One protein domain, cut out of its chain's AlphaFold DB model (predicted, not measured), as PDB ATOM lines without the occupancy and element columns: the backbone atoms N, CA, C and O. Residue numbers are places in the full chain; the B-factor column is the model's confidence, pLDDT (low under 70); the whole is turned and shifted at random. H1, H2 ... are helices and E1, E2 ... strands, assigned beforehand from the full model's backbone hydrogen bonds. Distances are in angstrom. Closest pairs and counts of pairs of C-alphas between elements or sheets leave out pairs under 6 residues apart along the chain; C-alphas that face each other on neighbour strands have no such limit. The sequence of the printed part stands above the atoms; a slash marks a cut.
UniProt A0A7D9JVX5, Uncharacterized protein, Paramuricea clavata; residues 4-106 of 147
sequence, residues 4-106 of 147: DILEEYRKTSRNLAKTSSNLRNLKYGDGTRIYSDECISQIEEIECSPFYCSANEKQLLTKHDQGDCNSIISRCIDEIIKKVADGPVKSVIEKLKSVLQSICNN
ATOM      1  N   ASP A   4     233.101 263.148 171.732       58.75
ATOM      2  CA  ASP A   4     232.218 262.797 172.839       58.75
ATOM      3  C   ASP A   4     232.276 261.291 173.140       58.75
ATOM      4  O   ASP A   4     232.293 260.882 174.298       58.75
ATOM      5  N   ILE A   5     232.441 260.464 172.099       57.72
ATOM      6  CA  ILE A   5     232.609 259.007 172.223       57.72
ATOM      7  C   ILE A   5     233.954 258.684 172.890       57.72
ATOM      8  O   ILE A   5     234.045 257.795 173.734       57.72
ATOM      9  N   LEU A   6     235.013 259.422 172.539       61.38
ATOM     10  CA  LEU A   6     236.344 259.234 173.125       61.38
ATOM     11  C   LEU A   6     236.366 259.643 174.610       61.38
ATOM     12  O   LEU A   6     237.060 259.032 175.427       61.38
ATOM     13  N   GLU A   7     235.619 260.689 174.967       64.75
ATOM     14  CA  GLU A   7     235.524 261.199 176.333       64.75
ATOM     15  C   GLU A   7     234.692 260.285 177.245       64.75
ATOM     16  O   GLU A   7     235.131 259.954 178.354       64.75
ATOM     17  N   GLU A   8     233.543 259.807 176.764       63.16
ATOM     18  CA  GLU A   8     232.707 258.819 177.455       63.16
ATOM     19  C   GLU A   8     233.483 257.523 177.724       63.16
ATOM     20  O   GLU A   8     233.445 256.962 178.829       63.16
ATOM     21  N   TYR A   9     234.300 257.110 176.755       61.00
ATOM     22  CA  TYR A   9     235.177 255.962 176.896       61.00
ATOM     23  C   TYR A   9     236.241 256.174 177.989       61.00
ATOM     24  O   TYR A   9     236.330 255.401 178.945       61.00
ATOM     25  N   ARG A  10     236.985 257.291 177.939       63.06
ATOM     26  CA  ARG A  10     237.990 257.654 178.965       63.06
ATOM     27  C   ARG A  10     237.412 257.740 180.377       63.06
ATOM     28  O   ARG A  10     238.122 257.517 181.361       63.06
ATOM     29  N   LYS A  11     236.150 258.147 180.513       64.38
ATOM     30  CA  LYS A  11     235.446 258.186 181.802       64.38
ATOM     31  C   LYS A  11     235.127 256.774 182.302       64.38
ATOM     32  O   LYS A  11     235.276 256.500 183.490       64.38
ATOM     33  N   THR A  12     234.751 255.879 181.395       62.09
ATOM     34  CA  THR A  12     234.414 254.482 181.692       62.09
ATOM     35  C   THR A  12     235.632 253.678 182.131       62.09
ATOM     36  O   THR A  12     235.572 253.040 183.180       62.09
ATOM     37  N   SER A  13     236.755 253.760 181.411       57.78
ATOM     38  CA  SER A  13     237.987 253.049 181.795       57.78
ATOM     39  C   SER A  13     238.463 253.462 183.190       57.78
ATOM     40  O   SER A  13     238.799 252.613 184.007       57.78
ATOM     41  N   ARG A  14     238.366 254.758 183.529       62.44
ATOM     42  CA  ARG A  14     238.660 255.264 184.883       62.44
ATOM     43  C   ARG A  14     237.724 254.705 185.959       62.44
ATOM     44  O   ARG A  14     238.158 254.445 187.080       62.44
ATOM     45  N   ASN A  15     236.443 254.523 185.644       61.00
ATOM     46  CA  ASN A  15     235.493 253.920 186.576       61.00
ATOM     47  C   ASN A  15     235.766 252.425 186.778       61.00
ATOM     48  O   ASN A  15     235.650 251.945 187.906       61.00
ATOM     49  N   LEU A  16     236.171 251.707 185.726       61.16
ATOM     50  CA  LEU A  16     236.557 250.303 185.830       61.16
ATOM     51  C   LEU A  16     237.828 250.139 186.680       61.16
ATOM     52  O   LEU A  16     237.806 249.332 187.600       61.16
ATOM     53  N   ALA A  17     238.831 251.004 186.492       57.62
ATOM     54  CA  ALA A  17     240.061 251.090 187.295       57.62
ATOM     55  C   ALA A  17     239.839 251.234 188.793       57.62
ATOM     56  O   ALA A  17     240.382 250.525 189.643       57.62
ATOM     57  N   LYS A  18     238.973 252.181 189.143       61.03
ATOM     58  CA  LYS A  18     238.596 252.392 190.534       61.03
ATOM     59  C   LYS A  18     237.883 251.166 191.097       61.03
ATOM     60  O   LYS A  18     238.002 250.856 192.280       61.03
ATOM     61  N   THR A  19     237.129 250.478 190.251       64.12
ATOM     62  CA  THR A  19     236.362 249.312 190.652       64.12
ATOM     63  C   THR A  19     237.260 248.087 190.817       64.12
ATOM     64  O   THR A  19     237.188 247.468 191.871       64.12
ATOM     65  N   SER A  20     238.174 247.797 189.888       62.84
ATOM     66  CA  SER A  20     239.134 246.680 189.956       62.84
ATOM     67  C   SER A  20     240.005 246.745 191.218       62.84
ATOM     68  O   SER A  20     240.099 245.767 191.965       62.84
ATOM     69  N   SER A  21     240.526 247.931 191.546       65.00
ATOM     70  CA  SER A  21     241.281 248.180 192.782       65.00
ATOM     71  C   SER A  21     240.455 247.911 194.050       65.00
ATOM     72  O   SER A  21     240.945 247.310 195.011       65.00
ATOM     73  N   ASN A  22     239.173 248.289 194.055       68.38
ATOM     74  CA  ASN A  22     238.275 247.974 195.165       68.38
ATOM     75  C   ASN A  22     238.010 246.465 195.262       68.38
ATOM     76  O   ASN A  22     238.057 245.926 196.366       68.38
ATOM     77  N   LEU A  23     237.796 245.776 194.135       68.69
ATOM     78  CA  LEU A  23     237.563 244.327 194.100       68.69
ATOM     79  C   LEU A  23     238.759 243.543 194.658       68.69
ATOM     80  O   LEU A  23     238.565 242.607 195.434       68.69
ATOM     81  N   ARG A  24     239.993 243.970 194.350       72.88
ATOM     82  CA  ARG A  24     241.238 243.359 194.857       72.88
ATOM     83  C   ARG A  24     241.334 243.371 196.389       72.88
ATOM     84  O   ARG A  24     241.940 242.475 196.977       72.88
ATOM     85  N   ASN A  25     240.733 244.370 197.036       75.12
ATOM     86  CA  ASN A  25     240.779 244.551 198.487       75.12
ATOM     87  C   ASN A  25     239.618 243.882 199.235       75.12
ATOM     88  O   ASN A  25     239.626 243.850 200.467       75.12
ATOM     89  N   LEU A  26     238.629 243.332 198.523       72.50
ATOM     90  CA  LEU A  26     237.497 242.662 199.148       72.50
ATOM     91  C   LEU A  26     237.910 241.313 199.745       72.50
ATOM     92  O   LEU A  26     238.487 240.449 199.076       72.50
ATOM     93  N   LYS A  27     237.568 241.129 201.020       78.25
ATOM     94  CA  LYS A  27     237.836 239.919 201.796       78.25
ATOM     95  C   LYS A  27     236.564 239.434 202.483       78.25
ATOM     96  O   LYS A  27     235.714 240.238 202.865       78.25
ATOM     97  N   TYR A  28     236.460 238.124 202.646       71.50
ATOM     98  CA  TYR A  28     235.510 237.497 203.552       71.50
ATOM     99  C   TYR A  28     235.879 237.813 205.014       71.50
ATOM    100  O   TYR A  28     236.969 238.314 205.305       71.50
ATOM    101  N   GLY A  29     234.969 237.522 205.949       69.50
ATOM    102  CA  GLY A  29     235.180 237.782 207.381       69.50
ATOM    103  C   GLY A  29     236.342 236.999 208.008       69.50
ATOM    104  O   GLY A  29     236.858 237.405 209.042       69.50
ATOM    105  N   ASP A  30     236.786 235.919 207.365       75.88
ATOM    106  CA  ASP A  30     237.965 235.122 207.735       75.88
ATOM    107  C   ASP A  30     239.289 235.692 207.173       75.88
ATOM    108  O   ASP A  30     240.359 235.137 207.410       75.88
ATOM    109  N   GLY A  31     239.232 236.797 206.419       74.69
ATOM    110  CA  GLY A  31     240.385 237.421 205.770       74.69
ATOM    111  C   GLY A  31     240.741 236.848 204.393       74.69
ATOM    112  O   GLY A  31     241.632 237.394 203.730       74.69
ATOM    113  N   THR A  32     240.042 235.810 203.924       77.12
ATOM    114  CA  THR A  32     240.231 235.223 202.591       77.12
ATOM    115  C   THR A  32     239.788 236.214 201.512       77.12
ATOM    116  O   THR A  32     238.749 236.858 201.636       77.12
ATOM    117  N   ARG A  33     240.566 236.366 200.431       79.00
ATOM    118  CA  ARG A  33     240.210 237.261 199.313       79.00
ATOM    119  C   ARG A  33     238.993 236.731 198.552       79.00
ATOM    120  O   ARG A  33     238.910 235.536 198.282       79.00
ATOM    121  N   ILE A  34     238.071 237.630 198.198       79.31
ATOM    122  CA  ILE A  34     236.838 237.266 197.479       79.31
ATOM    123  C   ILE A  34     237.137 236.895 196.022       79.31
ATOM    124  O   ILE A  34     236.635 235.891 195.521       79.31
ATOM    125  N   TYR A  35     237.977 237.685 195.354       78.50
ATOM    126  CA  TYR A  35     238.366 237.472 193.961       78.50
ATOM    127  C   TYR A  35     239.737 236.795 193.873       78.50
ATOM    128  O   TYR A  35     240.650 237.121 194.638       78.50
ATOM    129  N   SER A  36     239.882 235.861 192.930       82.06
ATOM    130  CA  SER A  36     241.170 235.246 192.605       82.06
ATOM    131  C   SER A  36     242.089 236.243 191.892       82.06
ATOM    132  O   SER A  36     241.622 237.166 191.222       82.06
ATOM    133  N   ASP A  37     243.403 236.034 192.001       82.56
ATOM    134  CA  ASP A  37     244.389 236.847 191.276       82.56
ATOM    135  C   ASP A  37     244.195 236.745 189.750       82.56
ATOM    136  O   ASP A  37     244.345 237.741 189.048       82.56
ATOM    137  N   GLU A  38     243.763 235.580 189.248       82.56
ATOM    138  CA  GLU A  38     243.411 235.385 187.836       82.56
ATOM    139  C   GLU A  38     242.231 236.268 187.409       82.56
ATOM    140  O   GLU A  38     242.311 236.956 186.391       82.56
ATOM    141  N   CYS A  39     241.151 236.293 188.193       82.44
ATOM    142  CA  CYS A  39     239.986 237.112 187.876       82.44
ATOM    143  C   CYS A  39     240.336 238.608 187.875       82.44
ATOM    144  O   CYS A  39     239.953 239.339 186.960       82.44
ATOM    145  N   ILE A  40     241.095 239.068 188.873       80.25
ATOM    146  CA  ILE A  40     241.529 240.467 188.926       80.25
ATOM    147  C   ILE A  40     242.412 240.804 187.719       80.25
ATOM    148  O   ILE A  40     242.184 241.831 187.087       80.25
ATOM    149  N   SER A  41     243.346 239.922 187.349       80.56
ATOM    150  CA  SER A  41     244.214 240.126 186.185       80.56
ATOM    151  C   SER A  41     243.423 240.277 184.883       80.56
ATOM    152  O   SER A  41     243.787 241.096 184.047       80.56
ATOM    153  N   GLN A  42     242.343 239.517 184.698       78.94
ATOM    154  CA  GLN A  42     241.510 239.599 183.491       78.94
ATOM    155  C   GLN A  42     240.669 240.883 183.448       78.94
ATOM    156  O   GLN A  42     240.451 241.444 182.377       78.94
ATOM    157  N   ILE A  43     240.209 241.373 184.604       75.56
ATOM    158  CA  ILE A  43     239.518 242.669 184.697       75.56
ATOM    159  C   ILE A  43     240.497 243.819 184.407       75.56
ATOM    160  O   ILE A  43     240.153 244.741 183.669       75.56
ATOM    161  N   GLU A  44     241.715 243.750 184.949       75.44
ATOM    162  CA  GLU A  44     242.786 244.724 184.691       75.44
ATOM    163  C   GLU A  44     243.222 244.713 183.213       75.44
ATOM    164  O   GLU A  44     243.501 245.765 182.643       75.44
ATOM    165  N   GLU A  45     243.218 243.552 182.551       74.94
ATOM    166  CA  GLU A  45     243.530 243.444 181.120       74.94
ATOM    167  C   GLU A  45     242.500 244.169 180.239       74.94
ATOM    168  O   GLU A  45     242.877 244.869 179.300       74.94
ATOM    169  N   ILE A  46     241.209 244.069 180.571       71.31
ATOM    170  CA  ILE A  46     240.150 244.828 179.889       71.31
ATOM    171  C   ILE A  46     240.361 246.335 180.081       71.31
ATOM    172  O   ILE A  46     240.269 247.108 179.130       71.31
ATOM    173  N   GLU A  47     240.656 246.748 181.313       67.75
ATOM    174  CA  GLU A  47     240.855 248.148 181.686       67.75
ATOM    175  C   GLU A  47     242.057 248.785 180.978       67.75
ATOM    176  O   GLU A  47     241.968 249.919 180.500       67.75
ATOM    177  N   CYS A  48     243.173 248.059 180.911       68.25
ATOM    178  CA  CYS A  48     244.424 248.530 180.329       68.25
ATOM    179  C   CYS A  48     244.553 248.185 178.830       68.25
ATOM    180  O   CYS A  48     245.587 248.479 178.227       68.25
ATOM    181  N   SER A  49     243.527 247.588 178.210       66.81
ATOM    182  CA  SER A  49     243.534 247.283 176.778       66.81
ATOM    183  C   SER A  49     243.660 248.576 175.961       66.81
ATOM    184  O   SER A  49     242.871 249.498 176.159       66.81
ATOM    185  N   PRO A  50     244.615 248.683 175.023       60.31
ATOM    186  CA  PRO A  50     244.725 249.851 174.160       60.31
ATOM    187  C   PRO A  50     243.574 249.910 173.143       60.31
ATOM    188  O   PRO A  50     243.087 248.883 172.662       60.31
ATOM    189  N   PHE A  51     243.188 251.135 172.775       66.62
ATOM    190  CA  PHE A  51     242.208 251.409 171.721       66.62
ATOM    191  C   PHE A  51     242.895 252.031 170.522       66.62
ATOM    192  O   PHE A  51     243.754 252.903 170.666       66.62
ATOM    193  N   TYR A  52     242.452 251.631 169.340       66.69
ATOM    194  CA  TYR A  52     242.945 252.163 168.080       66.69
ATOM    195  C   TYR A  52     241.779 252.675 167.249       66.69
ATOM    196  O   TYR A  52     240.676 252.131 167.293       66.69
ATOM    197  N   CYS A  53     242.008 253.723 166.469       63.38
ATOM    198  CA  CYS A  53     241.069 254.091 165.422       63.38
ATOM    199  C   CYS A  53     241.289 253.176 164.217       63.38
ATOM    200  O   CYS A  53     242.427 252.875 163.854       63.38
ATOM    201  N   SER A  54     240.205 252.761 163.563       63.00
ATOM    202  CA  SER A  54     240.295 252.190 162.221       63.00
ATOM    203  C   SER A  54     240.950 253.190 161.263       63.00
ATOM    204  O   SER A  54     240.893 254.400 161.479       63.00
ATOM    205  N   ALA A  55     241.510 252.707 160.152       64.25
ATOM    206  CA  ALA A  55     242.192 253.552 159.163       64.25
ATOM    207  C   ALA A  55     241.319 254.688 158.584       64.25
ATOM    208  O   ALA A  55     241.837 255.674 158.075       64.25
ATOM    209  N   ASN A  56     239.992 254.555 158.654       61.16
ATOM    210  CA  ASN A  56     239.026 255.570 158.223       61.16
ATOM    211  C   ASN A  56     238.404 256.367 159.387       61.16
ATOM    212  O   ASN A  56     237.444 257.099 159.166       61.16
ATOM    213  N   GLU A  57     238.894 256.174 160.616       64.25
ATOM    214  CA  GLU A  57     238.416 256.773 161.872       64.25
ATOM    215  C   GLU A  57     236.926 256.567 162.194       64.25
ATOM    216  O   GLU A  57     236.347 257.292 163.014       64.25
ATOM    217  N   LYS A  58     236.286 255.588 161.546       62.94
ATOM    218  CA  LYS A  58     234.861 255.284 161.734       62.94
ATOM    219  C   LYS A  58     234.602 254.293 162.864       62.94
ATOM    220  O   LYS A  58     233.461 254.189 163.303       62.94
ATOM    221  N   GLN A  59     235.615 253.546 163.303       63.88
ATOM    222  CA  GLN A  59     235.473 252.466 164.279       63.88
ATOM    223  C   GLN A  59     236.592 252.509 165.322       63.88
ATOM    224  O   GLN A  59     237.731 252.868 165.014       63.88
ATOM    225  N   LEU A  60     236.254 252.110 166.548       64.62
ATOM    226  CA  LEU A  60     237.218 251.789 167.593       64.62
ATOM    227  C   LEU A  60     237.578 250.311 167.500       64.62
ATOM    228  O   LEU A  60     236.703 249.449 167.513       64.62
ATOM    229  N   LEU A  61     238.871 250.041 167.426       67.81
ATOM    230  CA  LEU A  61     239.450 248.713 167.502       67.81
ATOM    231  C   LEU A  61     239.978 248.508 168.918       67.81
ATOM    232  O   LEU A  61     240.637 249.384 169.481       67.81
ATOM    233  N   THR A  62     239.682 247.351 169.482       69.25
ATOM    234  CA  THR A  62     240.059 246.960 170.839       69.25
ATOM    235  C   THR A  62     240.364 245.473 170.846       69.25
ATOM    236  O   THR A  62     239.797 244.727 170.043       69.25
ATOM    237  N   LYS A  63     241.246 245.051 171.754       71.81
ATOM    238  CA  LYS A  63     241.501 243.634 172.016       71.81
ATOM    239  C   LYS A  63     240.277 242.948 172.627       71.81
ATOM    240  O   LYS A  63     239.990 241.814 172.268       71.81
ATOM    241  N   HIS A  64     239.564 243.651 173.509       76.19
ATOM    242  CA  HIS A  64     238.375 243.152 174.201       76.19
ATOM    243  C   HIS A  64     237.144 243.974 173.834       76.19
ATOM    244  O   HIS A  64     237.144 245.200 174.003       76.19
ATOM    245  N   ASP A  65     236.108 243.307 173.336       78.88
ATOM    246  CA  ASP A  65     234.830 243.939 173.010       78.88
ATOM    247  C   ASP A  65     233.839 243.920 174.194       78.88
ATOM    248  O   ASP A  65     234.136 243.474 175.308       78.88
ATOM    249  N   GLN A  66     232.635 244.461 173.978       81.00
ATOM    250  CA  GLN A  66     231.567 244.448 174.981       81.00
ATOM    251  C   GLN A  66     231.184 243.024 175.424       81.00
ATOM    252  O   GLN A  66     230.809 242.822 176.584       81.00
ATOM    253  N   GLY A  67     231.240 242.041 174.524       82.94
ATOM    254  CA  GLY A  67     230.964 240.639 174.824       82.94
ATOM    255  C   GLY A  67     232.030 240.041 175.738       82.94
ATOM    256  O   GLY A  67     231.687 239.449 176.764       82.94
ATOM    257  N   ASP A  68     233.302 240.279 175.425       84.12
ATOM    258  CA  ASP A  68     234.444 239.846 176.235       84.12
ATOM    259  C   ASP A  68     234.376 240.422 177.650       84.12
ATOM    260  O   ASP A  68     234.471 239.681 178.634       84.12
ATOM    261  N   CYS A  69     234.118 241.730 177.762       82.88
ATOM    262  CA  CYS A  69     233.943 242.405 179.046       82.88
ATOM    263  C   CYS A  69     232.832 241.743 179.879       82.88
ATOM    264  O   CYS A  69     233.043 241.378 181.038       82.88
ATOM    265  N   ASN A  70     231.658 241.516 179.280       87.12
ATOM    266  CA  ASN A  70     230.537 240.880 179.974       87.12
ATOM    267  C   ASN A  70     230.845 239.436 180.384       87.12
ATOM    268  O   ASN A  70     230.441 239.012 181.470       87.12
ATOM    269  N   SER A  71     231.545 238.685 179.537       88.75
ATOM    270  CA  SER A  71     231.910 237.290 179.786       88.75
ATOM    271  C   SER A  71     232.897 237.167 180.948       88.75
ATOM    272  O   SER A  71     232.656 236.403 181.886       88.75
ATOM    273  N   ILE A  72     233.958 237.982 180.946       86.25
ATOM    274  CA  ILE A  72     234.971 238.008 182.009       86.25
ATOM    275  C   ILE A  72     234.335 238.392 183.348       86.25
ATOM    276  O   ILE A  72     234.486 237.656 184.325       86.25
ATOM    277  N   ILE A  73     233.549 239.475 183.388       85.12
ATOM    278  CA  ILE A  73     232.852 239.908 184.609       85.12
ATOM    279  C   ILE A  73     231.891 238.824 185.108       85.12
ATOM    280  O   ILE A  73     231.851 238.535 186.306       85.12
ATOM    281  N   SER A  74     231.128 238.198 184.207       87.69
ATOM    282  CA  SER A  74     230.178 237.150 184.591       87.69
ATOM    283  C   SER A  74     230.892 235.947 185.183       87.69
ATOM    284  O   SER A  74     230.527 235.520 186.273       87.69
ATOM    285  N   ARG A  75     231.949 235.455 184.528       88.12
ATOM    286  CA  ARG A  75     232.747 234.329 185.022       88.12
ATOM    287  C   ARG A  75     233.301 234.609 186.418       88.12
ATOM    288  O   ARG A  75     233.084 233.813 187.328       88.12
ATOM    289  N   CYS A  76     233.928 235.768 186.590       84.19
ATOM    290  CA  CYS A  76     234.475 236.230 187.862       84.19
ATOM    291  C   CYS A  76     233.453 236.221 189.008       84.19
ATOM    292  O   CYS A  76     233.760 235.811 190.125       84.19
ATOM    293  N   ILE A  77     232.230 236.689 188.751       84.06
ATOM    294  CA  ILE A  77     231.209 236.828 189.795       84.06
ATOM    295  C   ILE A  77     230.435 235.529 190.005       84.06
ATOM    296  O   ILE A  77     230.088 235.203 191.137       84.06
ATOM    297  N   ASP A  78     230.217 234.746 188.952       86.31
ATOM    298  CA  ASP A  78     229.543 233.452 189.044       86.31
ATOM    299  C   ASP A  78     230.365 232.454 189.874       86.31
ATOM    300  O   ASP A  78     229.795 231.641 190.602       86.31
ATOM    301  N   GLU A  79     231.699 232.545 189.850       82.94
ATOM    302  CA  GLU A  79     232.568 231.793 190.765       82.94
ATOM    303  C   GLU A  79     232.342 232.142 192.239       82.94
ATOM    304  O   GLU A  79     232.423 231.261 193.097       82.94
ATOM    305  N   ILE A  80     232.029 233.403 192.543       80.25
ATOM    306  CA  ILE A  80     231.706 233.847 193.903       80.25
ATOM    307  C   ILE A  80     230.306 233.378 194.278       80.25
ATOM    308  O   ILE A  80     230.125 232.835 195.365       80.25
ATOM    309  N   ILE A  81     229.331 233.535 193.377       82.62
ATOM    310  CA  ILE A  81     227.945 233.095 193.586       82.62
ATOM    311  C   ILE A  81     227.899 231.599 193.918       82.62
ATOM    312  O   ILE A  81     227.194 231.205 194.839       82.62
ATOM    313  N   LYS A  82     228.700 230.772 193.235       83.00
ATOM    314  CA  LYS A  82     228.810 229.330 193.517       83.00
ATOM    315  C   LYS A  82     229.324 229.008 194.926       83.00
ATOM    316  O   LYS A  82     229.091 227.904 195.406       83.00
ATOM    317  N   LYS A  83     230.049 229.930 195.565       76.75
ATOM    318  CA  LYS A  83     230.661 229.746 196.892       76.75
ATOM    319  C   LYS A  83     229.822 230.320 198.033       76.75
ATOM    320  O   LYS A  83     230.129 230.048 199.190       76.75
ATOM    321  N   VAL A  84     228.793 231.116 197.741       78.31
ATOM    322  CA  VAL A  84     227.907 231.692 198.762       78.31
ATOM    323  C   VAL A  84     226.594 230.924 198.846       78.31
ATOM    324  O   VAL A  84     226.051 230.476 197.838       78.31
ATOM    325  N   ALA A  85     226.068 230.785 200.062       72.06
ATOM    326  CA  ALA A  85     224.748 230.210 200.272       72.06
ATOM    327  C   ALA A  85     223.656 231.102 199.657       72.06
ATOM    328  O   ALA A  85     223.773 232.334 199.636       72.06
ATOM    329  N   ASP A  86     222.573 230.472 199.200       74.81
ATOM    330  CA  ASP A  86     221.381 231.187 198.753       74.81
ATOM    331  C   ASP A  86     220.843 232.066 199.891       74.81
ATOM    332  O   ASP A  86     220.620 231.606 201.011       74.81
ATOM    333  N   GLY A  87     220.673 233.363 199.621       72.38
ATOM    334  CA  GLY A  87     220.265 234.324 200.641       72.38
ATOM    335  C   GLY A  87     220.536 235.787 200.273       72.38
ATOM    336  O   GLY A  87     220.868 236.097 199.124       72.38
ATOM    337  N   PRO A  88     220.426 236.712 201.247       72.56
ATOM    338  CA  PRO A  88     220.581 238.154 201.021       72.56
ATOM    339  C   PRO A  88     221.933 238.528 200.401       72.56
ATOM    340  O   PRO A  88     222.013 239.434 199.575       72.56
ATOM    341  N   VAL A  89     222.989 237.792 200.761       73.94
ATOM    342  CA  VAL A  89     224.350 237.988 200.242       73.94
ATOM    343  C   VAL A  89     224.418 237.697 198.742       73.94
ATOM    344  O   VAL A  89     224.980 238.497 197.996       73.94
ATOM    345  N   LYS A  90     223.780 236.615 198.276       76.81
ATOM    346  CA  LYS A  90     223.705 236.278 196.847       76.81
ATOM    347  C   LYS A  90     223.022 237.387 196.044       76.81
ATOM    348  O   LYS A  90     223.565 237.819 195.034       76.81
ATOM    349  N   SER A  91     221.907 237.928 196.540       74.69
ATOM    350  CA  SER A  91     221.208 239.044 195.880       74.69
ATOM    351  C   SER A  91     222.072 240.310 195.779       74.69
ATOM    352  O   SER A  91     222.030 241.020 194.775       74.69
ATOM    353  N   VAL A  92     222.891 240.598 196.796       74.38
ATOM    354  CA  VAL A  92     223.841 241.724 196.754       74.38
ATOM    355  C   VAL A  92     224.935 241.487 195.712       74.38
ATOM    356  O   VAL A  92     225.258 242.402 194.954       74.38
ATOM    357  N   ILE A  93     225.468 240.268 195.628       76.50
ATOM    358  CA  ILE A  93     226.484 239.899 194.633       76.50
ATOM    359  C   ILE A  93     225.906 239.956 193.210       76.50
ATOM    360  O   ILE A  93     226.560 240.458 192.299       76.50
ATOM    361  N   GLU A  94     224.658 239.536 193.010       79.94
ATOM    362  CA  GLU A  94     223.959 239.667 191.726       79.94
ATOM    363  C   GLU A  94     223.720 241.135 191.336       79.94
ATOM    364  O   GLU A  94     223.896 241.512 190.176       79.94
ATOM    365  N   LYS A  95     223.397 242.012 192.297       76.62
ATOM    366  CA  LYS A  95     223.337 243.461 192.039       76.62
ATOM    367  C   LYS A  95     224.701 244.016 191.641       76.62
ATOM    368  O   LYS A  95     224.780 244.817 190.712       76.62
ATOM    369  N   LEU A  96     225.772 243.571 192.299       74.69
ATOM    370  CA  LEU A  96     227.137 243.945 191.932       74.69
ATOM    371  C   LEU A  96     227.479 243.475 190.510       74.69
ATOM    372  O   LEU A  96     228.045 244.254 189.748       74.69
ATOM    373  N   LYS A  97     227.062 242.262 190.115       80.75
ATOM    374  CA  LYS A  97     227.181 241.765 188.732       80.75
ATOM    375  C   LYS A  97     226.559 242.724 187.731       80.75
ATOM    376  O   LYS A  97     227.224 243.106 186.774       80.75
ATOM    377  N   SER A  98     225.330 243.165 187.983       78.38
ATOM    378  CA  SER A  98     224.637 244.104 187.099       78.38
ATOM    379  C   SER A  98     225.348 245.459 187.003       78.38
ATOM    380  O   SER A  98     225.519 245.985 185.904       78.38
ATOM    381  N   VAL A  99     225.830 246.005 188.127       76.69
ATOM    382  CA  VAL A  99     226.598 247.262 188.132       76.69
ATOM    383  C   VAL A  99     227.888 247.116 187.329       76.69
ATOM    384  O   VAL A  99     228.179 247.966 186.492       76.69
ATOM    385  N   LEU A 100     228.634 246.032 187.526       73.31
ATOM    386  CA  LEU A 100     229.884 245.788 186.809       73.31
ATOM    387  C   LEU A 100     229.653 245.570 185.307       73.31
ATOM    388  O   LEU A 100     230.341 246.179 184.493       73.31
ATOM    389  N   GLN A 101     228.633 244.802 184.925       80.44
ATOM    390  CA  GLN A 101     228.244 244.623 183.521       80.44
ATOM    391  C   GLN A 101     227.781 245.928 182.865       80.44
ATOM    392  O   GLN A 101     228.021 246.139 181.680       80.44
ATOM    393  N   SER A 102     227.162 246.846 183.617       78.38
ATOM    394  CA  SER A 102     226.753 248.143 183.062       78.38
ATOM    395  C   SER A 102     227.940 248.967 182.548       78.38
ATOM    396  O   SER A 102     227.789 249.717 181.587       78.38
ATOM    397  N   ILE A 103     229.133 248.766 183.120       72.38
ATOM    398  CA  ILE A 103     230.375 249.403 182.665       72.38
ATOM    399  C   ILE A 103     230.772 248.880 181.273       72.38
ATOM    400  O   ILE A 103     231.295 249.636 180.455       72.38
ATOM    401  N   CYS A 104     230.456 247.617 180.960       76.88
ATOM    402  CA  CYS A 104     230.735 247.017 179.655       76.88
ATOM    403  C   CYS A 104     229.915 247.630 178.516       76.88
ATOM    404  O   CYS A 104     230.322 247.524 177.364       76.88
ATOM    405  N   ASN A 105     228.788 248.294 178.792       75.94
ATOM    406  CA  ASN A 105     227.945 248.887 177.744       75.94
ATOM    407  C   ASN A 105     228.630 249.998 176.947       75.94
ATOM    408  O   ASN A 105     228.188 250.319 175.846       75.94
ATOM    409  N   ASN A 106     229.712 250.549 177.488       68.94
ATOM    410  CA  ASN A 106     230.491 251.598 176.845       68.94
ATOM    411  C   ASN A 106     231.670 251.029 176.035       68.94
ATOM    412  O   ASN A 106     232.416 251.794 175.424       68.94
TER     413      ASN A 106
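What this domain is: This is residues 4 to 106 of the 147 residues of an uncharacterized protein of Paramuricea clavata (UniProt A0A7D9JVX5). Two helical hairpins, H1 with H2 and H3 with H4, stand side by side as an up-and-down bundle of four helices, loosely closed between H1 and H4. The small strand hairpin E1 and E2 joins H2 to H3 and lengthens one end of the rod, where residues 54 to 59 stick out. The printed part has 103 residues with four named helices and two named strands, in the order H1 H2 E1 E2 H3 H4; the sheet E1 - E2 is antiparallel and the class is mostly helix. It is only just compact, close to loose, with a radius of gyration of the C-alphas of 15.2 A and spans of 52 by 21 by 19 A.

Where its parts are: H1, residues 4 to 24, begins at C-alpha 4 (232.218, 262.797, 172.839) and is 30.7 A long. H2 is residues 37 to 48, 16.0 A. E1 is residues 51 to 53 and E2 residues 60 to 62. H3, residues 66 to 81, is 22.1 A long. H4, residues 88 to 104, is 25.3 A long and ends at C-alpha 104 (230.735, 247.017, 179.655).

How they stand to each other: H1 and H2 touch, C-alphas 13 and 47 closest at 5.7 A, opposite ways at a shallow 18 degrees. In E1 and E2, N 52 and O 61 are 2.9 A apart, within hydrogen-bond range. H3, with residues 69 to 76 alone, touches H2; C-alphas 39 and 76 are closest, 5.6 A. H3 and H4 touch, C-alphas 66 and 104 closest at 5.4 A, opposite ways at a shallow 14 degrees. H1, with residues 12 to 16 alone, only just touches residue 103 of H4, with 3 pairs of C-alphas within 8 A. H1 and H3 are apart. Every O i to N i+4 pair is within range in H2, 16 of 17 in H1, 11 of 12 in H3 and 11 of 13 in H4.

The domain as a whole: The C-alphas of Asp 30 and Asn 56, the two farthest apart, are 53.6 A apart. The printed part has no cut. The link from H1 to H2 is long, 12 residues. Mean pLDDT of the printed part is 73.2; residues 4 to 23, 29, 47 to 62 and 106 are under 70.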